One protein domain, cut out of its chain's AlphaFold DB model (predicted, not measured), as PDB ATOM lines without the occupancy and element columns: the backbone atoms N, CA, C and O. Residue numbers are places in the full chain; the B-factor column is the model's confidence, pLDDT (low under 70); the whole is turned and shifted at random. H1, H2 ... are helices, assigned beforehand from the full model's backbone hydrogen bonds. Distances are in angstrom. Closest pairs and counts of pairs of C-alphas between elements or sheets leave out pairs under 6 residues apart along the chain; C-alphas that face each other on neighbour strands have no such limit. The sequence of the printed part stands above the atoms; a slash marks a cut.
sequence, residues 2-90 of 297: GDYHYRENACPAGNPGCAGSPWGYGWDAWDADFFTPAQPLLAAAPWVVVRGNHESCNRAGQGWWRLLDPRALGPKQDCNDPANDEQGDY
ATOM      1  N   GLY A   2     136.371 208.420 129.706       88.88
ATOM      2  CA  GLY A   2     136.936 208.422 131.066       88.88
ATOM      3  C   GLY A   2     136.119 207.634 132.083       88.88
ATOM      4  O   GLY A   2     135.072 207.081 131.738       88.88
ATOM      5  N   ASP A   3     136.647 207.583 133.299       96.12
ATOM      6  CA  ASP A   3     136.066 206.930 134.465       96.12
ATOM      7  C   ASP A   3     135.653 205.486 134.179       96.12
ATOM      8  O   ASP A   3     134.486 205.103 134.144       96.12
ATOM      9  N   TYR A   4     136.661 204.665 133.921       96.19
ATOM     10  CA  TYR A   4     136.504 203.233 133.688       96.19
ATOM     11  C   TYR A   4     136.547 202.432 134.994       96.19
ATOM     12  O   TYR A   4     136.298 201.229 134.968       96.19
ATOM     13  N   HIS A   5     136.865 203.083 136.118       96.25
ATOM     14  CA  HIS A   5     137.051 202.461 137.425       96.25
ATOM     15  C   HIS A   5     136.273 203.203 138.529       96.25
ATOM     16  O   HIS A   5     136.610 204.328 138.887       96.25
ATOM     17  N   TYR A   6     135.281 202.560 139.149       94.62
ATOM     18  CA  TYR A   6     134.425 203.143 140.199       94.62
ATOM     19  C   TYR A   6     134.479 202.400 141.542       94.62
ATOM     20  O   TYR A   6     134.049 202.954 142.560       94.62
ATOM     21  N   ARG A   7     135.009 201.172 141.602       94.62
ATOM     22  CA  ARG A   7     135.085 200.353 142.831       94.62
ATOM     23  C   ARG A   7     136.212 200.785 143.776       94.62
ATOM     24  O   ARG A   7     137.056 199.999 144.181       94.62
ATOM     25  N   GLU A   8     136.233 202.049 144.175       94.62
ATOM     26  CA  GLU A   8     137.343 202.615 144.963       94.62
ATOM     27  C   GLU A   8     137.292 202.246 146.447       94.62
ATOM     28  O   GLU A   8     138.320 202.195 147.118       94.62
ATOM     29  N   ASN A   9     136.093 201.971 146.961       94.12
ATOM     30  CA  ASN A   9     135.844 201.743 148.379       94.12
ATOM     31  C   ASN A   9     135.216 200.372 148.620       94.12
ATOM     32  O   ASN A   9     134.473 199.851 147.787       94.12
ATOM     33  N   ALA A  10     135.474 199.818 149.804       95.06
ATOM     34  CA  ALA A  10     134.842 198.586 150.248       95.06
ATOM     35  C   ALA A  10     133.311 198.714 150.283       95.06
ATOM     36  O   ALA A  10     132.764 199.762 150.639       95.06
ATOM     37  N   CYS A  11     132.619 197.613 149.979       94.31
ATOM     38  CA  CYS A  11     131.170 197.533 150.133       94.31
ATOM     39  C   CYS A  11     130.767 197.857 151.588       94.31
ATOM     40  O   CYS A  11     131.278 197.209 152.510       94.31
ATOM     41  N   PRO A  12     129.856 198.824 151.825       94.88
ATOM     42  CA  PRO A  12     129.408 199.160 153.171       94.88
ATOM     43  C   PRO A  12     128.853 197.944 153.917       94.88
ATOM     44  O   PRO A  12     128.132 197.119 153.347       94.88
ATOM     45  N   ALA A  13     129.164 197.845 155.213       94.31
ATOM     46  CA  ALA A  13     128.720 196.730 156.041       94.31
ATOM     47  C   ALA A  13     127.189 196.577 155.996       94.31
ATOM     48  O   ALA A  13     126.447 197.531 156.220       94.31
ATOM     49  N   GLY A  14     126.724 195.359 155.713       93.44
ATOM     50  CA  GLY A  14     125.298 195.046 155.633       93.44
ATOM     51  C   GLY A  14     124.625 195.389 154.300       93.44
ATOM     52  O   GLY A  14     123.422 195.171 154.196       93.44
ATOM     53  N   ASN A  15     125.350 195.869 153.282       95.31
ATOM     54  CA  ASN A  15     124.802 196.034 151.935       95.31
ATOM     55  C   ASN A  15     124.941 194.725 151.123       95.31
ATOM     56  O   ASN A  15     126.036 194.410 150.652       95.31
ATOM     57  N   PRO A  16     123.857 193.951 150.913       94.50
ATOM     58  CA  PRO A  16     123.939 192.687 150.182       94.50
ATOM     59  C   PRO A  16     124.199 192.879 148.681       94.50
ATOM     60  O   PRO A  16     124.662 191.947 148.033       94.50
ATOM     61  N   GLY A  17     123.921 194.064 148.124       92.12
ATOM     62  CA  GLY A  17     124.029 194.331 146.686       92.12
ATOM     63  C   GLY A  17     125.465 194.409 146.164       92.12
ATOM     64  O   GLY A  17     125.685 194.195 144.978       92.12
ATOM     65  N   CYS A  18     126.437 194.678 147.038       92.44
ATOM     66  CA  CYS A  18     127.863 194.720 146.697       92.44
ATOM     67  C   CYS A  18     128.715 193.742 147.519       92.44
ATOM     68  O   CYS A  18     129.946 193.800 147.462       92.44
ATOM     69  N   ALA A  19     128.087 192.870 148.315       94.12
ATOM     70  CA  ALA A  19     128.800 191.970 149.212       94.12
ATOM     71  C   ALA A  19     129.766 191.069 148.423       94.12
ATOM     72  O   ALA A  19     129.360 190.355 147.511       94.12
ATOM     73  N   GLY A  20     131.053 191.113 148.781       92.69
ATOM     74  CA  GLY A  20     132.106 190.350 148.105       92.69
ATOM     75  C   GLY A  20     132.628 190.964 146.799       92.69
ATOM     76  O   GLY A  20     133.472 190.344 146.160       92.69
ATOM     77  N   SER A  21     132.171 192.158 146.404       94.56
ATOM     78  CA  SER A  21     132.760 192.884 145.271       94.56
ATOM     79  C   SER A  21     134.230 193.230 145.553       94.56
ATOM     80  O   SER A  21     134.528 193.669 146.672       94.56
ATOM     81  N   PRO A  22     135.137 193.101 144.561       97.06
ATOM     82  CA  PRO A  22     136.480 193.661 144.670       97.06
ATOM     83  C   PRO A  22     136.402 195.186 144.806       97.06
ATOM     84  O   PRO A  22     135.395 195.799 144.427       97.06
ATOM     85  N   TRP A  23     137.445 195.779 145.382       97.00
ATOM     86  CA  TRP A  23     137.559 197.220 145.585       97.00
ATOM     87  C   TRP A  23     139.021 197.654 145.729       97.00
ATOM     88  O   TRP A  23     139.915 196.831 145.931       97.00
ATOM     89  N   GLY A  24     139.248 198.964 145.675       97.06
ATOM     90  CA  GLY A  24     140.578 199.558 145.592       97.06
ATOM     91  C   GLY A  24     141.037 199.628 144.140       97.06
ATOM     92  O   GLY A  24     140.250 199.413 143.233       97.06
ATOM     93  N   TYR A  25     142.311 199.933 143.906       96.56
ATOM     94  CA  TYR A  25     142.835 200.202 142.556       96.56
ATOM     95  C   TYR A  25     143.568 199.004 141.925       96.56
ATOM     96  O   TYR A  25     144.400 199.168 141.031       96.56
ATOM     97  N   GLY A  26     143.304 197.796 142.433       95.88
ATOM     98  CA  GLY A  26     143.918 196.547 141.985       95.88
ATOM     99  C   GLY A  26     143.343 196.011 140.671       95.88
ATOM    100  O   GLY A  26     142.326 196.484 140.166       95.88
ATOM    101  N   TRP A  27     144.001 194.988 140.112       97.44
ATOM    102  CA  TRP A  27     143.542 194.319 138.885       97.44
ATOM    103  C   TRP A  27     142.138 193.719 139.028       97.44
ATOM    104  O   TRP A  27     141.356 193.782 138.092       97.44
ATOM    105  N   ASP A  28     141.809 193.157 140.187       97.31
ATOM    106  CA  ASP A  28     140.495 192.578 140.471       97.31
ATOM    107  C   ASP A  28     139.355 193.599 140.340       97.31
ATOM    108  O   ASP A  28     138.300 193.272 139.794       97.31
ATOM    109  N   ALA A  29     139.572 194.844 140.777       97.44
ATOM    110  CA  ALA A  29     138.616 195.933 140.596       97.44
ATOM    111  C   ALA A  29     138.548 196.407 139.132       97.44
ATOM    112  O   ALA A  29     137.452 196.508 138.582       97.44
ATOM    113  N   TRP A  30     139.696 196.601 138.470       98.06
ATOM    114  CA  TRP A  30     139.773 196.952 137.040       98.06
ATOM    115  C   TRP A  30     139.104 195.925 136.122       98.06
ATOM    116  O   TRP A  30     138.401 196.286 135.176       98.06
ATOM    117  N   ASP A  31     139.324 194.641 136.386       97.88
ATOM    118  CA  ASP A  31     138.728 193.552 135.625       97.88
ATOM    119  C   ASP A  31     137.211 193.526 135.811       97.88
ATOM    120  O   ASP A  31     136.463 193.450 134.837       97.88
ATOM    121  N   ALA A  32     136.745 193.688 137.052       96.69
ATOM    122  CA  ALA A  32     135.324 193.716 137.357       96.69
ATOM    123  C   ALA A  32     134.601 194.958 136.802       96.69
ATOM    124  O   ALA A  32     133.427 194.847 136.430       96.69
ATOM    125  N   ASP A  33     135.231 196.140 136.807       95.81
ATOM    126  CA  ASP A  33     134.626 197.394 136.327       95.81
ATOM    127  C   ASP A  33     134.663 197.505 134.799       95.81
ATOM    128  O   ASP A  33     133.673 197.927 134.198       95.81
ATOM    129  N   PHE A  34     135.764 197.093 134.163       96.44
ATOM    130  CA  PHE A  34     135.984 197.353 132.742       96.44
ATOM    131  C   PHE A  34     136.265 196.099 131.911       96.44
ATOM    132  O   PHE A  34     135.513 195.823 130.979       96.44
ATOM    133  N   PHE A  35     137.317 195.327 132.200       97.44
ATOM    134  CA  PHE A  35     137.797 194.324 131.233       97.44
ATOM    135  C   PHE A  35     136.855 193.136 131.047       97.44
ATOM    136  O   PHE A  35     136.562 192.783 129.904       97.44
ATOM    137  N   THR A  36     136.326 192.553 132.123       97.62
ATOM    138  CA  THR A  36     135.319 191.488 132.039       97.62
ATOM    139  C   THR A  36     134.043 191.953 131.317       97.62
ATOM    140  O   THR A  36     133.653 191.299 130.345       97.62
ATOM    141  N   PRO A  37     133.380 193.068 131.700       95.75
ATOM    142  CA  PRO A  37     132.158 193.497 131.013       95.75
ATOM    143  C   PRO A  37     132.398 193.992 129.577       95.75
ATOM    144  O   PRO A  37     131.546 193.779 128.712       95.75
ATOM    145  N   ALA A  38     133.546 194.618 129.290       96.19
ATOM    146  CA  ALA A  38     133.867 195.136 127.960       96.19
ATOM    147  C   ALA A  38     134.507 194.096 127.028       96.19
ATOM    148  O   ALA A  38     134.656 194.382 125.838       96.19
ATOM    149  N   GLN A  39     134.853 192.893 127.512       97.69
ATOM    150  CA  GLN A  39     135.557 191.861 126.738       97.69
ATOM    151  C   GLN A  39     134.966 191.639 125.330       97.69
ATOM    152  O   GLN A  39     135.740 191.665 124.367       97.69
ATOM    153  N   PRO A  40     133.636 191.469 125.144       97.50
ATOM    154  CA  PRO A  40     133.082 191.229 123.811       97.50
ATOM    155  C   PRO A  40     133.278 192.415 122.863       97.50
ATOM    156  O   PRO A  40     133.466 192.226 121.665       97.50
ATOM    157  N   LEU A  41     133.250 193.640 123.390       95.38
ATOM    158  CA  LEU A  41     133.384 194.856 122.596       95.38
ATOM    159  C   LEU A  41     134.850 195.199 122.304       95.38
ATOM    160  O   LEU A  41     135.153 195.659 121.205       95.38
ATOM    161  N   LEU A  42     135.762 194.947 123.249       96.12
ATOM    162  CA  LEU A  42     137.212 195.057 123.042       96.12
ATOM    163  C   LEU A  42     137.689 194.105 121.936       96.12
ATOM    164  O   LEU A  42     138.567 194.455 121.153       96.12
ATOM    165  N   ALA A  43     137.084 192.918 121.837       97.38
ATOM    166  CA  ALA A  43     137.382 191.958 120.777       97.38
ATOM    167  C   ALA A  43     136.773 192.330 119.410       97.38
ATOM    168  O   ALA A  43     137.239 191.839 118.383       97.38
ATOM    169  N   ALA A  44     135.724 193.157 119.383       98.25
ATOM    170  CA  ALA A  44     134.941 193.421 118.177       98.25
ATOM    171  C   ALA A  44     135.450 194.608 117.345       98.25
ATOM    172  O   ALA A  44     135.268 194.615 116.127       98.25
ATOM    173  N   ALA A  45     136.052 195.619 117.975       96.56
ATOM    174  CA  ALA A  45     136.475 196.844 117.300       96.56
ATOM    175  C   ALA A  45     137.652 197.517 118.023       96.56
ATOM    176  O   ALA A  45     137.867 197.254 119.204       96.56
ATOM    177  N   PRO A  46     138.402 198.413 117.355       94.62
ATOM    178  CA  PRO A  46     139.365 199.284 118.020       94.62
ATOM    179  C   PRO A  46     138.689 200.222 119.022       94.62
ATOM    180  O   PRO A  46     137.595 200.730 118.772       94.62
ATOM    181  N   TRP A  47     139.379 200.498 120.126       95.94
ATOM    182  CA  TRP A  47     138.919 201.420 121.159       95.94
ATOM    183  C   TRP A  47     139.785 202.667 121.196       95.94
ATOM    184  O   TRP A  47     141.013 202.590 121.205       95.94
ATOM    185  N   VAL A  48     139.123 203.815 121.274       96.44
ATOM    186  CA  VAL A  48     139.748 205.076 121.658       96.44
ATOM    187  C   VAL A  48     139.323 205.359 123.086       96.44
ATOM    188  O   VAL A  48     138.132 205.475 123.378       96.44
ATOM    189  N   VAL A  49     140.299 205.440 123.982       96.19
ATOM    190  CA  VAL A  49     140.074 205.700 125.403       96.19
ATOM    191  C   VAL A  49     140.583 207.085 125.769       96.19
ATOM    192  O   VAL A  49     141.566 207.583 125.221       96.19
ATOM    193  N   VAL A  50     139.866 207.720 126.686       97.12
ATOM    194  CA  VAL A  50     140.107 209.091 127.146       97.12
ATOM    195  C   VAL A  50     140.173 209.019 128.655       97.12
ATOM    196  O   VAL A  50     139.281 208.419 129.241       97.12
ATOM    197  N   ARG A  51     141.201 209.589 129.274       97.75
ATOM    198  CA  ARG A  51     141.406 209.485 130.720       97.75
ATOM    199  C   ARG A  51     140.419 210.365 131.488       97.75
ATOM    200  O   ARG A  51     140.271 211.544 131.152       97.75
ATOM    201  N   GLY A  52     139.757 209.800 132.497       97.75
ATOM    202  CA  GLY A  52     138.922 210.535 133.443       97.75
ATOM    203  C   GLY A  52     139.635 210.813 134.761       97.75
ATOM    204  O   GLY A  52     140.775 210.392 134.976       97.75
ATOM    205  N   ASN A  53     138.980 211.555 135.650       97.75
ATOM    206  CA  ASN A  53     139.546 211.865 136.963       97.75
ATOM    207  C   ASN A  53     139.571 210.646 137.894       97.75
ATOM    208  O   ASN A  53     140.250 210.700 138.912       97.75
ATOM    209  N   HIS A  54     138.862 209.553 137.602       97.94
ATOM    210  CA  HIS A  54     139.024 208.276 138.317       97.94
ATOM    211  C   HIS A  54     140.339 207.565 137.997       97.94
ATOM    212  O   HIS A  54     140.825 206.743 138.775       97.94
ATOM    213  N   GLU A  55     140.984 207.952 136.902       98.12
ATOM    214  CA  GLU A  55     142.259 207.402 136.466       98.12
ATOM    215  C   GLU A  55     143.459 208.298 136.813       98.12
ATOM    216  O   GLU A  55     144.541 208.083 136.273       98.12
ATOM    217  N   SER A  56     143.326 209.294 137.694       97.31
ATOM    218  CA  SER A  56     144.466 210.070 138.219       97.31
ATOM    219  C   SER A  56     145.392 209.214 139.100       97.31
ATOM    220  O   SER A  56     145.002 208.147 139.585       97.31
ATOM    221  N   CYS A  57     146.640 209.638 139.304       97.75
ATOM    222  CA  CYS A  57     147.638 208.856 140.044       97.75
ATOM    223  C   CYS A  57     147.260 208.611 141.507       97.75
ATOM    224  O   CYS A  57     147.497 207.520 142.020       97.75
ATOM    225  N   ASN A  58     146.588 209.566 142.152       95.94
ATOM    226  CA  ASN A  58     146.044 209.380 143.499       95.94
ATOM    227  C   ASN A  58     144.837 208.413 143.557       95.94
ATOM    228  O   ASN A  58     144.280 208.200 144.637       95.94
ATOM    229  N   ARG A  59     144.415 207.865 142.409       97.12
ATOM    230  CA  ARG A  59     143.313 206.912 142.239       97.12
ATOM    231  C   ARG A  59     143.766 205.736 141.365       97.12
ATOM    232  O   ARG A  59     144.785 205.110 141.650       97.12
ATOM    233  N   ALA A  60     143.043 205.414 140.293       97.44
ATOM    234  CA  ALA A  60     143.299 204.235 139.472       97.44
ATOM    235  C   ALA A  60     144.406 204.425 138.408       97.44
ATOM    236  O   ALA A  60     144.551 203.589 137.513       97.44
ATOM    237  N   GLY A  61     145.221 205.485 138.483       97.62
ATOM    238  CA  GLY A  61     146.203 205.837 137.448       97.62
ATOM    239  C   GLY A  61     147.239 204.760 137.136       97.62
ATOM    240  O   GLY A  61     147.665 204.627 135.989       97.62
ATOM    241  N   GLN A  62     147.571 203.906 138.104       97.25
ATOM    242  CA  GLN A  62     148.424 202.740 137.862       97.25
ATOM    243  C   GLN A  62     147.852 201.806 136.783       97.25
ATOM    244  O   GLN A  62     148.609 201.302 135.948       97.25
ATOM    245  N   GLY A  63     146.537 201.575 136.794       97.00
ATOM    246  CA  GLY A  63     145.854 200.748 135.803       97.00
ATOM    247  C   GLY A  63     145.764 201.434 134.446       97.00
ATOM    248  O   GLY A  63     146.077 200.804 133.437       97.00
ATOM    249  N   TRP A  64     145.456 202.736 134.416       97.94
ATOM    250  CA  TRP A  64     145.427 203.528 133.179       97.94
ATOM    251  C   TRP A  64     146.716 203.373 132.365       97.94
ATOM    252  O   TRP A  64     146.678 202.963 131.204       97.94
ATOM    253  N   TRP A  65     147.864 203.611 133.001       97.38
ATOM    254  CA  TRP A  65     149.171 203.563 132.342       97.38
ATOM    255  C   TRP A  65     149.609 202.174 131.884       97.38
ATOM    256  O   TRP A  65     150.458 202.056 131.005       97.38
ATOM    257  N   ARG A  66     149.068 201.117 132.491       95.19
ATOM    258  CA  ARG A  66     149.418 199.730 132.158       95.19
ATOM    259  C   ARG A  66     148.490 199.119 131.119       95.19
ATOM    260  O   ARG A  66     148.912 198.202 130.420       95.19
ATOM    261  N   LEU A  67     147.237 199.566 131.076       95.31
ATOM    262  CA  LEU A  67     146.165 198.842 130.399       95.31
ATOM    263  C   LEU A  67     145.482 199.650 129.288       95.31
ATOM    264  O   LEU A  67     144.929 199.034 128.382       95.31
ATOM    265  N   LEU A  68     145.487 200.989 129.356       96.69
ATOM    266  CA  LEU A  68     144.635 201.840 128.515       96.69
ATOM    267  C   LEU A  68     145.382 202.935 127.739       96.69
ATOM    268  O   LEU A  68     145.000 203.202 126.599       96.69
ATOM    269  N   ASP A  69     146.420 203.569 128.300       96.19
ATOM    270  CA  ASP A  69     147.170 204.584 127.542       96.19
ATOM    271  C   ASP A  69     147.767 203.965 126.261       96.19
ATOM    272  O   ASP A  69     148.375 202.893 126.319       96.19
ATOM    273  N   PRO A  70     147.617 204.607 125.086       94.62
ATOM    274  CA  PRO A  70     148.047 204.011 123.823       94.62
ATOM    275  C   PRO A  70     149.566 204.074 123.603       94.62
ATOM    276  O   PRO A  70     150.052 203.609 122.567       94.62
ATOM    277  N   ARG A  71     150.334 204.696 124.507       94.44
ATOM    278  CA  ARG A  71     151.781 204.887 124.362       94.44
ATOM    279  C   ARG A  71     152.547 203.894 125.220       94.44
ATOM    280  O   ARG A  71     152.051 203.340 126.193       94.44
ATOM    281  N   ALA A  72     153.817 203.711 124.870       94.12
ATOM    282  CA  ALA A  72     154.741 203.029 125.760       94.12
ATOM    283  C   ALA A  72     154.860 203.806 127.079       94.12
ATOM    284  O   ALA A  72     155.020 205.028 127.065       94.12
ATOM    285  N   LEU A  73     154.831 203.077 128.195       94.62
ATOM    286  CA  LEU A  73     154.974 203.640 129.531       94.62
ATOM    287  C   LEU A  73     156.287 204.425 129.660       94.62
ATOM    288  O   LEU A  73     157.380 203.857 129.558       94.62
ATOM    289  N   GLY A  74     156.172 205.732 129.894       93.25
ATOM    290  CA  GLY A  74     157.311 206.605 130.132       93.25
ATOM    291  C   GLY A  74     157.946 206.381 131.513       93.25
ATOM    292  O   GLY A  74     157.281 205.928 132.449       93.25
ATOM    293  N   PRO A  75     159.234 206.729 131.694       94.62
ATOM    294  CA  PRO A  75     159.868 206.700 133.009       94.62
ATOM    295  C   PRO A  75     159.085 207.538 134.028       94.62
ATOM    296  O   PRO A  75     158.757 208.689 133.745       94.62
ATOM    297  N   LYS A  76     158.847 206.981 135.226       95.25
ATOM    298  CA  LYS A  76     158.167 207.647 136.359       95.25
ATOM    299  C   LYS A  76     156.713 208.066 136.107       95.25
ATOM    300  O   LYS A  76     156.145 208.805 136.901       95.25
ATOM    301  N   GLN A  77     156.116 207.604 135.016       96.06
ATOM    302  CA  GLN A  77     154.736 207.913 134.659       96.06
ATOM    303  C   GLN A  77     153.744 206.896 135.251       96.06
ATOM    304  O   GLN A  77     152.545 207.091 135.188       96.06
ATOM    305  N   ASP A  78     154.239 205.818 135.857       96.00
ATOM    306  CA  ASP A  78     153.481 204.626 136.253       96.00
ATOM    307  C   ASP A  78     152.557 204.770 137.477       96.00
ATOM    308  O   ASP A  78     151.886 203.793 137.834       96.00
ATOM    309  N   CYS A  79     152.534 205.951 138.108       97.38
ATOM    310  CA  CYS A  79     151.826 206.263 139.355       97.38
ATOM    311  C   CYS A  79     152.165 205.315 140.532       97.38
ATOM    312  O   CYS A  79     151.322 205.061 141.394       97.38
ATOM    313  N   ASN A  80     153.366 204.723 140.570       96.38
ATOM    314  CA  ASN A  80     153.777 203.838 141.673       96.38
ATOM    315  C   ASN A  80     154.328 204.597 142.882       96.38
ATOM    316  O   ASN A  80     154.188 204.144 144.015       96.38
ATOM    317  N   ASP A  81     154.998 205.716 142.627       97.19
ATOM    318  CA  ASP A  81     155.620 206.558 143.641       97.19
ATOM    319  C   ASP A  81     154.957 207.942 143.602       97.19
ATOM    320  O   ASP A  81     155.178 208.661 142.621       97.19
ATOM    321  N   PRO A  82     154.207 208.332 144.657       96.19
ATOM    322  CA  PRO A  82     153.517 209.619 144.733       96.19
ATOM    323  C   PRO A  82     154.417 210.836 144.500       96.19
ATOM    324  O   PRO A  82     153.951 211.892 144.075       96.19
ATOM    325  N   ALA A  83     155.730 210.708 144.727       97.38
ATOM    326  CA  ALA A  83     156.690 211.767 144.421       97.38
ATOM    327  C   ALA A  83     156.783 212.095 142.917       97.38
ATOM    328  O   ALA A  83     157.370 213.115 142.552       97.38
ATOM    329  N   ASN A  84     156.233 211.246 142.044       97.06
ATOM    330  CA  ASN A  84     156.209 211.434 140.597       97.06
ATOM    331  C   ASN A  84     154.789 211.621 140.033       97.06
ATOM    332  O   ASN A  84     154.635 211.632 138.810       97.06
ATOM    333  N   ASP A  85     153.764 211.807 140.872       96.50
ATOM    334  CA  ASP A  85     152.372 211.933 140.410       96.50
ATOM    335  C   ASP A  85     152.199 213.085 139.418       96.50
ATOM    336  O   ASP A  85     151.565 212.904 138.386       96.50
ATOM    337  N   GLU A  86     152.892 214.214 139.608       93.38
ATOM    338  CA  GLU A  86     152.878 215.326 138.641       93.38
ATOM    339  C   GLU A  86     153.305 214.931 137.214       93.38
ATOM    340  O   GLU A  86     152.984 215.637 136.259       93.38
ATOM    341  N   GLN A  87     154.064 213.844 137.047       94.94
ATOM    342  CA  GLN A  87     154.444 213.308 135.740       94.94
ATOM    343  C   GLN A  87     153.426 212.282 135.227       94.94
ATOM    344  O   GLN A  87     153.170 212.237 134.023       94.94
ATOM    345  N   GLY A  88     152.881 211.453 136.118       96.75
ATOM    346  CA  GLY A  88     151.884 210.433 135.794       96.75
ATOM    347  C   GLY A  88     150.463 210.979 135.632       96.75
ATOM    348  O   GLY A  88     149.612 210.309 135.059       96.75
ATOM    349  N   ASP A  89     150.181 212.194 136.082       97.00
ATOM    350  CA  ASP A  89     148.854 212.812 136.020       97.00
ATOM    351  C   ASP A  89     148.549 213.522 134.700       97.00
ATOM    352  O   ASP A  89     147.424 213.959 134.482       97.00
ATOM    353  N   TYR A  90     149.526 213.613 133.798       95.94
ATOM    354  CA  TYR A  90     149.362 214.307 132.527       95.94
ATOM    355  C   TYR A  90     149.854 213.444 131.371       95.94
ATOM    356  O   TYR A  90     150.906 212.800 131.437       95.94
TER     357      TYR A  90
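What this domain is: This is residues 2 to 90 of the 297 residues of the protein "Metallophos domain-containing protein" of Betaproteobacteria bacterium (UniProt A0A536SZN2). What is the shape? With little regular structure, it is a flat, loop-rich body, short H2 between kinked H1 and short H3; residues 12 to 17 and 40 to 46 stick out. What is printed? 89 residues with three named helices, H1, H2, H3, and no named strand: all helix, with 32 residues in named elements. It is only just compact, close to loose: radius of gyration of the C-alphas 14.1 A, spans 42 by 37 by 17 A.

Where its parts are: Where is H1? After residues 2 to 26, H1, residues 27 to 44, runs 22.4 A from C-alpha 27 at (143.542, 194.319, 138.885), with a kink of 59 degrees near residue 37. What follows? H2 is residues 61 to 67, 9.9 A; H3 is residues 82 to 88, 9.1 A, ending at C-alpha 88 (151.884, 210.433, 135.794).

How they stand to each other: Do helices touch? H2 is close but not clearly touching H1 (C-alphas of Trp 30 and Gly 63 closest, 7.3 A) and H3 (Gly 61 and Gly 88, 7.5 A); H1 and H3 are apart. How are backbones? Every O i to N i+4 pair is within hydrogen-bond range in H2, 10 of 14 in H1, 1 of 3 in H3, with 3 of 4 O i to N i+3 pairs there.

The domain as a whole: How large? The C-alphas farthest apart, Gly 14 and Pro 75, are 42.9 A apart. Any cut or low confidence? The printed part has no cut, both links are long, and no printed residue is under 70.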